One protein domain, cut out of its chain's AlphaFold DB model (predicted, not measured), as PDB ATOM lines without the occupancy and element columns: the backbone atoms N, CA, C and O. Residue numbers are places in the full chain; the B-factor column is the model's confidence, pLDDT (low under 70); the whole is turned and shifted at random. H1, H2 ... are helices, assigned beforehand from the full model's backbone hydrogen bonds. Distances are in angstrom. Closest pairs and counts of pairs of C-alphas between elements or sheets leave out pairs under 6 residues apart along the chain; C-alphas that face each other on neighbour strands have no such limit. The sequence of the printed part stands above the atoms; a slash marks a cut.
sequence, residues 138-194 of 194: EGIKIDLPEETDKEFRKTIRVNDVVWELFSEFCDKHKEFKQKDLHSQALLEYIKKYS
ATOM      1  N   GLU A 138     142.906 214.109 136.335       51.66
ATOM      2  CA  GLU A 138     144.082 214.036 135.505       51.66
ATOM      3  C   GLU A 138     144.345 212.535 135.370       51.66
ATOM      4  O   GLU A 138     144.344 211.819 136.370       51.66
ATOM      5  N   GLY A 139     144.458 212.020 134.145       65.88
ATOM      6  CA  GLY A 139     144.739 210.597 133.936       65.88
ATOM      7  C   GLY A 139     145.965 210.131 134.732       65.88
ATOM      8  O   GLY A 139     146.742 210.952 135.213       65.88
ATOM      9  N   ILE A 140     146.148 208.813 134.853       79.38
ATOM     10  CA  ILE A 140     147.245 208.197 135.618       79.38
ATOM     11  C   ILE A 140     148.581 208.901 135.301       79.38
ATOM     12  O   ILE A 140     149.068 208.851 134.169       79.38
ATOM     13  N   LYS A 141     149.166 209.574 136.301       82.75
ATOM     14  CA  LYS A 141     150.473 210.237 136.206       82.75
ATOM     15  C   LYS A 141     151.524 209.364 136.882       82.75
ATOM     16  O   LYS A 141     151.433 209.095 138.074       82.75
ATOM     17  N   ILE A 142     152.529 208.946 136.121       86.12
ATOM     18  CA  ILE A 142     153.676 208.197 136.640       86.12
ATOM     19  C   ILE A 142     154.813 209.184 136.903       86.12
ATOM     20  O   ILE A 142     155.351 209.758 135.957       86.12
ATOM     21  N   ASP A 143     155.171 209.371 138.173       90.19
ATOM     22  CA  ASP A 143     156.271 210.237 138.616       90.19
ATOM     23  C   ASP A 143     157.167 209.456 139.586       90.19
ATOM     24  O   ASP A 143     157.062 209.554 140.813       90.19
ATOM     25  N   LEU A 144     158.004 208.597 138.998       88.88
ATOM     26  CA  LEU A 144     158.920 207.709 139.707       88.88
ATOM     27  C   LEU A 144     160.352 208.265 139.675       88.88
ATOM     28  O   LEU A 144     160.772 208.805 138.649       88.88
ATOM     29  N   PRO A 145     161.131 208.102 140.762       89.94
ATOM     30  CA  PRO A 145     162.548 208.456 140.769       89.94
ATOM     31  C   PRO A 145     163.356 207.568 139.810       89.94
ATOM     32  O   PRO A 145     162.943 206.461 139.462       89.94
ATOM     33  N   GLU A 146     164.538 208.042 139.412       87.94
ATOM     34  CA  GLU A 146     165.432 207.282 138.538       87.94
ATOM     35  C   GLU A 146     165.927 205.998 139.228       87.94
ATOM     36  O   GLU A 146     166.429 206.020 140.355       87.94
ATOM     37  N   GLU A 147     165.773 204.863 138.545       89.19
ATOM     38  CA  GLU A 147     166.207 203.562 139.051       89.19
ATOM     39  C   GLU A 147     167.740 203.462 139.047       89.19
ATOM     40  O   GLU A 147     168.382 203.599 138.006       89.19
ATOM     41  N   THR A 148     168.332 203.153 140.206       89.19
ATOM     42  CA  THR A 148     169.773 202.860 140.319       89.19
ATOM     43  C   THR A 148     170.127 201.475 139.764       89.19
ATOM     44  O   THR A 148     171.198 201.296 139.189       89.19
ATOM     45  N   ASP A 149     169.221 200.504 139.909       90.19
ATOM     46  CA  ASP A 149     169.342 199.142 139.380       90.19
ATOM     47  C   ASP A 149     168.053 198.757 138.639       90.19
ATOM     48  O   ASP A 149     166.992 198.612 139.247       90.19
ATOM     49  N   LYS A 150     168.162 198.584 137.316       84.25
ATOM     50  CA  LYS A 150     167.037 198.279 136.413       84.25
ATOM     51  C   LYS A 150     166.580 196.821 136.482       84.25
ATOM     52  O   LYS A 150     165.522 196.486 135.949       84.25
ATOM     53  N   GLU A 151     167.374 195.941 137.090       88.19
ATOM     54  CA  GLU A 151     167.056 194.516 137.238       88.19
ATOM     55  C   GLU A 151     166.576 194.161 138.645       88.19
ATOM     56  O   GLU A 151     166.304 192.989 138.926       88.19
ATOM     57  N   PHE A 152     166.419 195.158 139.520       90.50
ATOM     58  CA  PHE A 152     165.972 194.943 140.884       90.50
ATOM     59  C   PHE A 152     164.628 194.200 140.922       90.50
ATOM     60  O   PHE A 152     163.618 194.633 140.363       90.50
ATOM     61  N   ARG A 153     164.604 193.064 141.625       88.19
ATOM     62  CA  ARG A 153     163.402 192.251 141.838       88.19
ATOM     63  C   ARG A 153     163.212 191.991 143.319       88.19
ATOM     64  O   ARG A 153     164.148 191.626 144.026       88.19
ATOM     65  N   LYS A 154     161.967 192.105 143.774       89.56
ATOM     66  CA  LYS A 154     161.575 191.766 145.140       89.56
ATOM     67  C   LYS A 154     160.280 190.973 145.125       89.56
ATOM     68  O   LYS A 154     159.327 191.346 144.450       89.56
ATOM     69  N   THR A 155     160.243 189.888 145.890       92.81
ATOM     70  CA  THR A 155     159.024 189.107 146.103       92.81
ATOM     71  C   THR A 155     158.323 189.609 147.353       92.81
ATOM     72  O   THR A 155     158.933 189.714 148.417       92.81
ATOM     73  N   ILE A 156     157.034 189.904 147.227       90.75
ATOM     74  CA  ILE A 156     156.166 190.300 148.334       90.75
ATOM     75  C   ILE A 156     154.967 189.355 148.397       90.75
ATOM     76  O   ILE A 156     154.532 188.824 147.377       90.75
ATOM     77  N   ARG A 157     154.439 189.131 149.603       94.62
ATOM     78  CA  ARG A 157     153.130 188.494 149.778       94.62
ATOM     79  C   ARG A 157     152.073 189.587 149.805       94.62
ATOM     80  O   ARG A 157     152.197 190.530 150.580       94.62
ATOM     81  N   VAL A 158     151.057 189.441 148.970       93.62
ATOM     82  CA  VAL A 158     149.927 190.365 148.848       93.62
ATOM     83  C   VAL A 158     148.625 189.588 148.993       93.62
ATOM     84  O   VAL A 158     148.620 188.363 148.872       93.62
ATOM     85  N   ASN A 159     147.536 190.293 149.287       97.19
ATOM     86  CA  ASN A 159     146.207 189.700 149.224       97.19
ATOM     87  C   ASN A 159     145.883 189.327 147.765       97.19
ATOM     88  O   ASN A 159     146.118 190.123 146.856       97.19
ATOM     89  N   ASP A 160     145.370 188.119 147.572       96.25
ATOM     90  CA  ASP A 160     145.033 187.529 146.279       96.25
ATOM     91  C   ASP A 160     143.939 188.315 145.548       96.25
ATOM     92  O   ASP A 160     144.147 188.722 144.408       96.25
ATOM     93  N   VAL A 161     142.835 188.636 146.226       97.25
ATOM     94  CA  VAL A 161     141.715 189.399 145.644       97.25
ATOM     95  C   VAL A 161     142.163 190.787 145.178       97.25
ATOM     96  O   VAL A 161     141.830 191.230 144.081       97.25
ATOM     97  N   VAL A 162     142.960 191.487 145.991       95.19
ATOM     98  CA  VAL A 162     143.498 192.807 145.624       95.19
ATOM     99  C   VAL A 162     144.440 192.705 144.422       95.19
ATOM    100  O   VAL A 162     144.434 193.586 143.562       95.19
ATOM    101  N   TRP A 163     145.236 191.638 144.338       94.94
ATOM    102  CA  TRP A 163     146.140 191.416 143.214       94.94
ATOM    103  C   TRP A 163     145.396 191.137 141.904       94.94
ATOM    104  O   TRP A 163     145.803 191.644 140.858       94.94
ATOM    105  N   GLU A 164     144.298 190.382 141.946       95.94
ATOM    106  CA  GLU A 164     143.442 190.144 140.776       95.94
ATOM    107  C   GLU A 164     142.824 191.450 140.270       95.94
ATOM    108  O   GLU A 164     142.972 191.785 139.095       95.94
ATOM    109  N   LEU A 165     142.247 192.254 141.169       95.69
ATOM    110  CA  LEU A 165     141.690 193.567 140.824       95.69
ATOM    111  C   LEU A 165     142.740 194.508 140.221       95.69
ATOM    112  O   LEU A 165     142.472 195.210 139.245       95.69
ATOM    113  N   PHE A 166     143.948 194.522 140.788       94.19
ATOM    114  CA  PHE A 166     145.048 195.323 140.258       94.19
ATOM    115  C   PHE A 166     145.511 194.819 138.885       94.19
ATOM    116  O   PHE A 166     145.824 195.618 138.006       94.19
ATOM    117  N   SER A 167     145.511 193.503 138.673       92.38
ATOM    118  CA  SER A 167     145.867 192.905 137.383       92.38
ATOM    119  C   SER A 167     144.853 193.283 136.297       92.38
ATOM    120  O   SER A 167     145.253 193.749 135.232       92.38
ATOM    121  N   GLU A 168     143.549 193.211 136.595       95.25
ATOM    122  CA  GLU A 168     142.491 193.685 135.687       95.25
ATOM    123  C   GLU A 168     142.598 195.184 135.383       95.25
ATOM    124  O   GLU A 168     142.289 195.633 134.276       95.25
ATOM    125  N   PHE A 169     143.008 195.983 136.370       94.06
ATOM    126  CA  PHE A 169     143.264 197.405 136.182       94.06
ATOM    127  C   PHE A 169     144.433 197.639 135.215       94.06
ATOM    128  O   PHE A 169     144.292 198.411 134.267       94.06
ATOM    129  N   CYS A 170     145.555 196.932 135.384       91.06
ATOM    130  CA  CYS A 170     146.687 197.010 134.456       91.06
ATOM    131  C   CYS A 170     146.310 196.583 133.028       91.06
ATOM    132  O   CYS A 170     146.758 197.207 132.069       91.06
ATOM    133  N   ASP A 171     145.450 195.575 132.869       92.31
ATOM    134  CA  ASP A 171     144.987 195.122 131.551       92.31
ATOM    135  C   ASP A 171     144.145 196.164 130.807       92.31
ATOM    136  O   ASP A 171     144.132 196.184 129.572       92.31
ATOM    137  N   LYS A 172     143.454 197.041 131.542       91.31
ATOM    138  CA  LYS A 172     142.711 198.180 130.981       91.31
ATOM    139  C   LYS A 172     143.629 199.353 130.622       91.31
ATOM    140  O   LYS A 172     143.269 200.131 129.745       91.31
ATOM    141  N   HIS A 173     144.805 199.430 131.244       88.88
ATOM    142  CA  HIS A 173     145.770 200.528 131.130       88.88
ATOM    143  C   HIS A 173     147.121 200.064 130.563       88.88
ATOM    144  O   HIS A 173     148.179 200.226 131.180       88.88
ATOM    145  N   LYS A 174     147.089 199.468 129.365       87.94
ATOM    146  CA  LYS A 174     148.269 198.884 128.692       87.94
ATOM    147  C   LYS A 174     149.293 199.914 128.220       87.94
ATOM    148  O   LYS A 174     150.392 199.541 127.816       87.94
ATOM    149  N   GLU A 175     148.939 201.194 128.241       89.19
ATOM    150  CA  GLU A 175     149.854 202.302 127.998       89.19
ATOM    151  C   GLU A 175     150.976 202.381 129.051       89.19
ATOM    152  O   GLU A 175     152.052 202.903 128.755       89.19
ATOM    153  N   PHE A 176     150.767 201.809 130.243       90.00
ATOM    154  CA  PHE A 176     151.753 201.767 131.319       90.00
ATOM    155  C   PHE A 176     152.275 200.350 131.560       90.00
ATOM    156  O   PHE A 176     151.577 199.352 131.385       90.00
ATOM    157  N   LYS A 177     153.523 200.240 132.028       89.88
ATOM    158  CA  LYS A 177     154.054 198.954 132.489       89.88
ATOM    159  C   LYS A 177     153.490 198.651 133.875       89.88
ATOM    160  O   LYS A 177     153.506 199.512 134.752       89.88
ATOM    161  N   GLN A 178     153.116 197.395 134.116       90.56
ATOM    162  CA  GLN A 178     152.650 196.933 135.432       90.56
ATOM    163  C   GLN A 178     153.642 197.270 136.561       90.56
ATOM    164  O   GLN A 178     153.224 197.620 137.662       90.56
ATOM    165  N   LYS A 179     154.957 197.233 136.277       90.25
ATOM    166  CA  LYS A 179     155.996 197.632 137.241       90.25
ATOM    167  C   LYS A 179     155.855 199.092 137.685       90.25
ATOM    168  O   LYS A 179     156.042 199.391 138.861       90.25
ATOM    169  N   ASP A 180     155.533 199.983 136.748       91.75
ATOM    170  CA  ASP A 180     155.488 201.424 136.986       91.75
ATOM    171  C   ASP A 180     154.217 201.773 137.763       91.75
ATOM    172  O   ASP A 180     154.287 202.474 138.769       91.75
ATOM    173  N   LEU A 181     153.080 201.175 137.385       93.19
ATOM    174  CA  LEU A 181     151.819 201.292 138.126       93.19
ATOM    175  C   LEU A 181     151.963 200.808 139.574       93.19
ATOM    176  O   LEU A 181     151.522 201.475 140.507       93.19
ATOM    177  N   HIS A 182     152.611 199.658 139.771       92.31
ATOM    178  CA  HIS A 182     152.823 199.105 141.105       92.31
ATOM    179  C   HIS A 182     153.742 199.995 141.953       92.31
ATOM    180  O   HIS A 182     153.452 200.260 143.119       92.31
ATOM    181  N   SER A 183     154.830 200.489 141.359       93.00
ATOM    182  CA  SER A 183     155.789 201.360 142.046       93.00
ATOM    183  C   SER A 183     155.161 202.703 142.418       93.00
ATOM    184  O   SER A 183     155.391 203.198 143.521       93.00
ATOM    185  N   GLN A 184     154.325 203.260 141.536       94.19
ATOM    186  CA  GLN A 184     153.615 204.516 141.773       94.19
ATOM    187  C   GLN A 184     152.621 204.368 142.930       94.19
ATOM    188  O   GLN A 184     152.630 205.189 143.843       94.19
ATOM    189  N   ALA A 185     151.845 203.280 142.957       92.94
ATOM    190  CA  ALA A 185     150.902 203.010 144.041       92.94
ATOM    191  C   ALA A 185     151.601 202.900 145.411       92.94
ATOM    192  O   ALA A 185     151.124 203.439 146.411       92.94
ATOM    193  N   LEU A 186     152.763 202.236 145.463       93.38
ATOM    194  CA  LEU A 186     153.572 202.170 146.683       93.38
ATOM    195  C   LEU A 186     154.104 203.551 147.086       93.38
ATOM    196  O   LEU A 186     154.057 203.903 148.264       93.38
ATOM    197  N   LEU A 187     154.594 204.338 146.126       93.56
ATOM    198  CA  LEU A 187     155.125 205.676 146.377       93.56
ATOM    199  C   LEU A 187     154.046 206.627 146.909       93.56
ATOM    200  O   LEU A 187     154.301 207.373 147.853       93.56
ATOM    201  N   GLU A 188     152.843 206.587 146.342       91.81
ATOM    202  CA  GLU A 188     151.695 207.365 146.813       91.81
ATOM    203  C   GLU A 188     151.277 206.961 148.221       91.81
ATOM    204  O   GLU A 188     151.050 207.828 149.064       91.81
ATOM    205  N   TYR A 189     151.240 205.658 148.507       93.38
ATOM    206  CA  TYR A 189     150.954 205.168 149.851       93.38
ATOM    207  C   TYR A 189     151.989 205.680 150.863       93.38
ATOM    208  O   TYR A 189     151.618 206.170 151.927       93.38
ATOM    209  N   ILE A 190     153.280 205.636 150.520       92.19
ATOM    210  CA  ILE A 190     154.351 206.176 151.369       92.19
ATOM    211  C   ILE A 190     154.173 207.685 151.577       92.19
ATOM    212  O   ILE A 190     154.187 208.132 152.720       92.19
ATOM    213  N   LYS A 191     153.970 208.464 150.504       91.38
ATOM    214  CA  LYS A 191     153.759 209.924 150.565       91.38
ATOM    215  C   LYS A 191     152.523 210.312 151.380       91.38
ATOM    216  O   LYS A 191     152.524 211.356 152.016       91.38
ATOM    217  N   LYS A 192     151.468 209.493 151.352       92.00
ATOM    218  CA  LYS A 192     150.218 209.746 152.080       92.00
ATOM    219  C   LYS A 192     150.358 209.589 153.595       92.00
ATOM    220  O   LYS A 192     149.602 210.222 154.328       92.00
ATOM    221  N   TYR A 193     151.268 208.730 154.053       90.31
ATOM    222  CA  TYR A 193     151.405 208.367 155.470       90.31
ATOM    223  C   TYR A 193     152.791 208.655 156.073       90.31
ATOM    224  O   TYR A 193     153.028 208.271 157.219       90.31
ATOM    225  N   SER A 194     153.695 209.296 155.325       78.19
ATOM    226  CA  SER A 194     154.941 209.885 155.852       78.19
ATOM    227  C   SER A 194     154.700 211.304 156.339       78.19
ATOM    228  O   SER A 194     155.330 211.671 157.352       78.19
TER     229      SER A 194
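What this domain is: This is residues 138 to 194 of the 194 residues of an uncharacterized protein of Clostridium kluyveri (strain ATCC 8527 / DSM 555 / NCIMB 10680) (UniProt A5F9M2). Two helices, H2 and H1, meet near the end of H1 and the start of H2 as an open V, and a long stretch without a named element, residues 138 to 159, swings in a wide arc round H2 to the start of H1. Residues 146 to 159 of this arc stick out, standing free. The printed part has 57 residues with two named helices, H1 then H2, and no named strand; its class is all helix. It is only just compact, close to loose, with a radius of gyration of the C-alphas of 12.3 A and spans of 30 by 30 by 27 A.

Where its parts are: H2, residues 178 to 193, is 23.1 A long from C-alpha 178 at (152.650, 196.933, 135.432) to C-alpha 193 at (151.405, 208.367, 155.470). H1, residues 160 to 172, is 18.8 A long and begins with C-alpha 160 at (145.033, 187.529, 146.279).

How they stand to each other: H2 and H1 are close but not clearly touching; their closest C-alphas, those of Gln 178 and Cys 170, are 6.0 A apart. They run opposite ways at a steep tilt of 61 degrees. In H1 and H2 every O i to N i+4 pair is within hydrogen-bond range.

The domain as a whole: The C-alphas of Thr 148 and Val 161, the two farthest apart, are 31.6 A apart. The link from H1 to H2 is tight, and the printed part has no cut. The model's pLDDT is under 70 at residues 138 to 139.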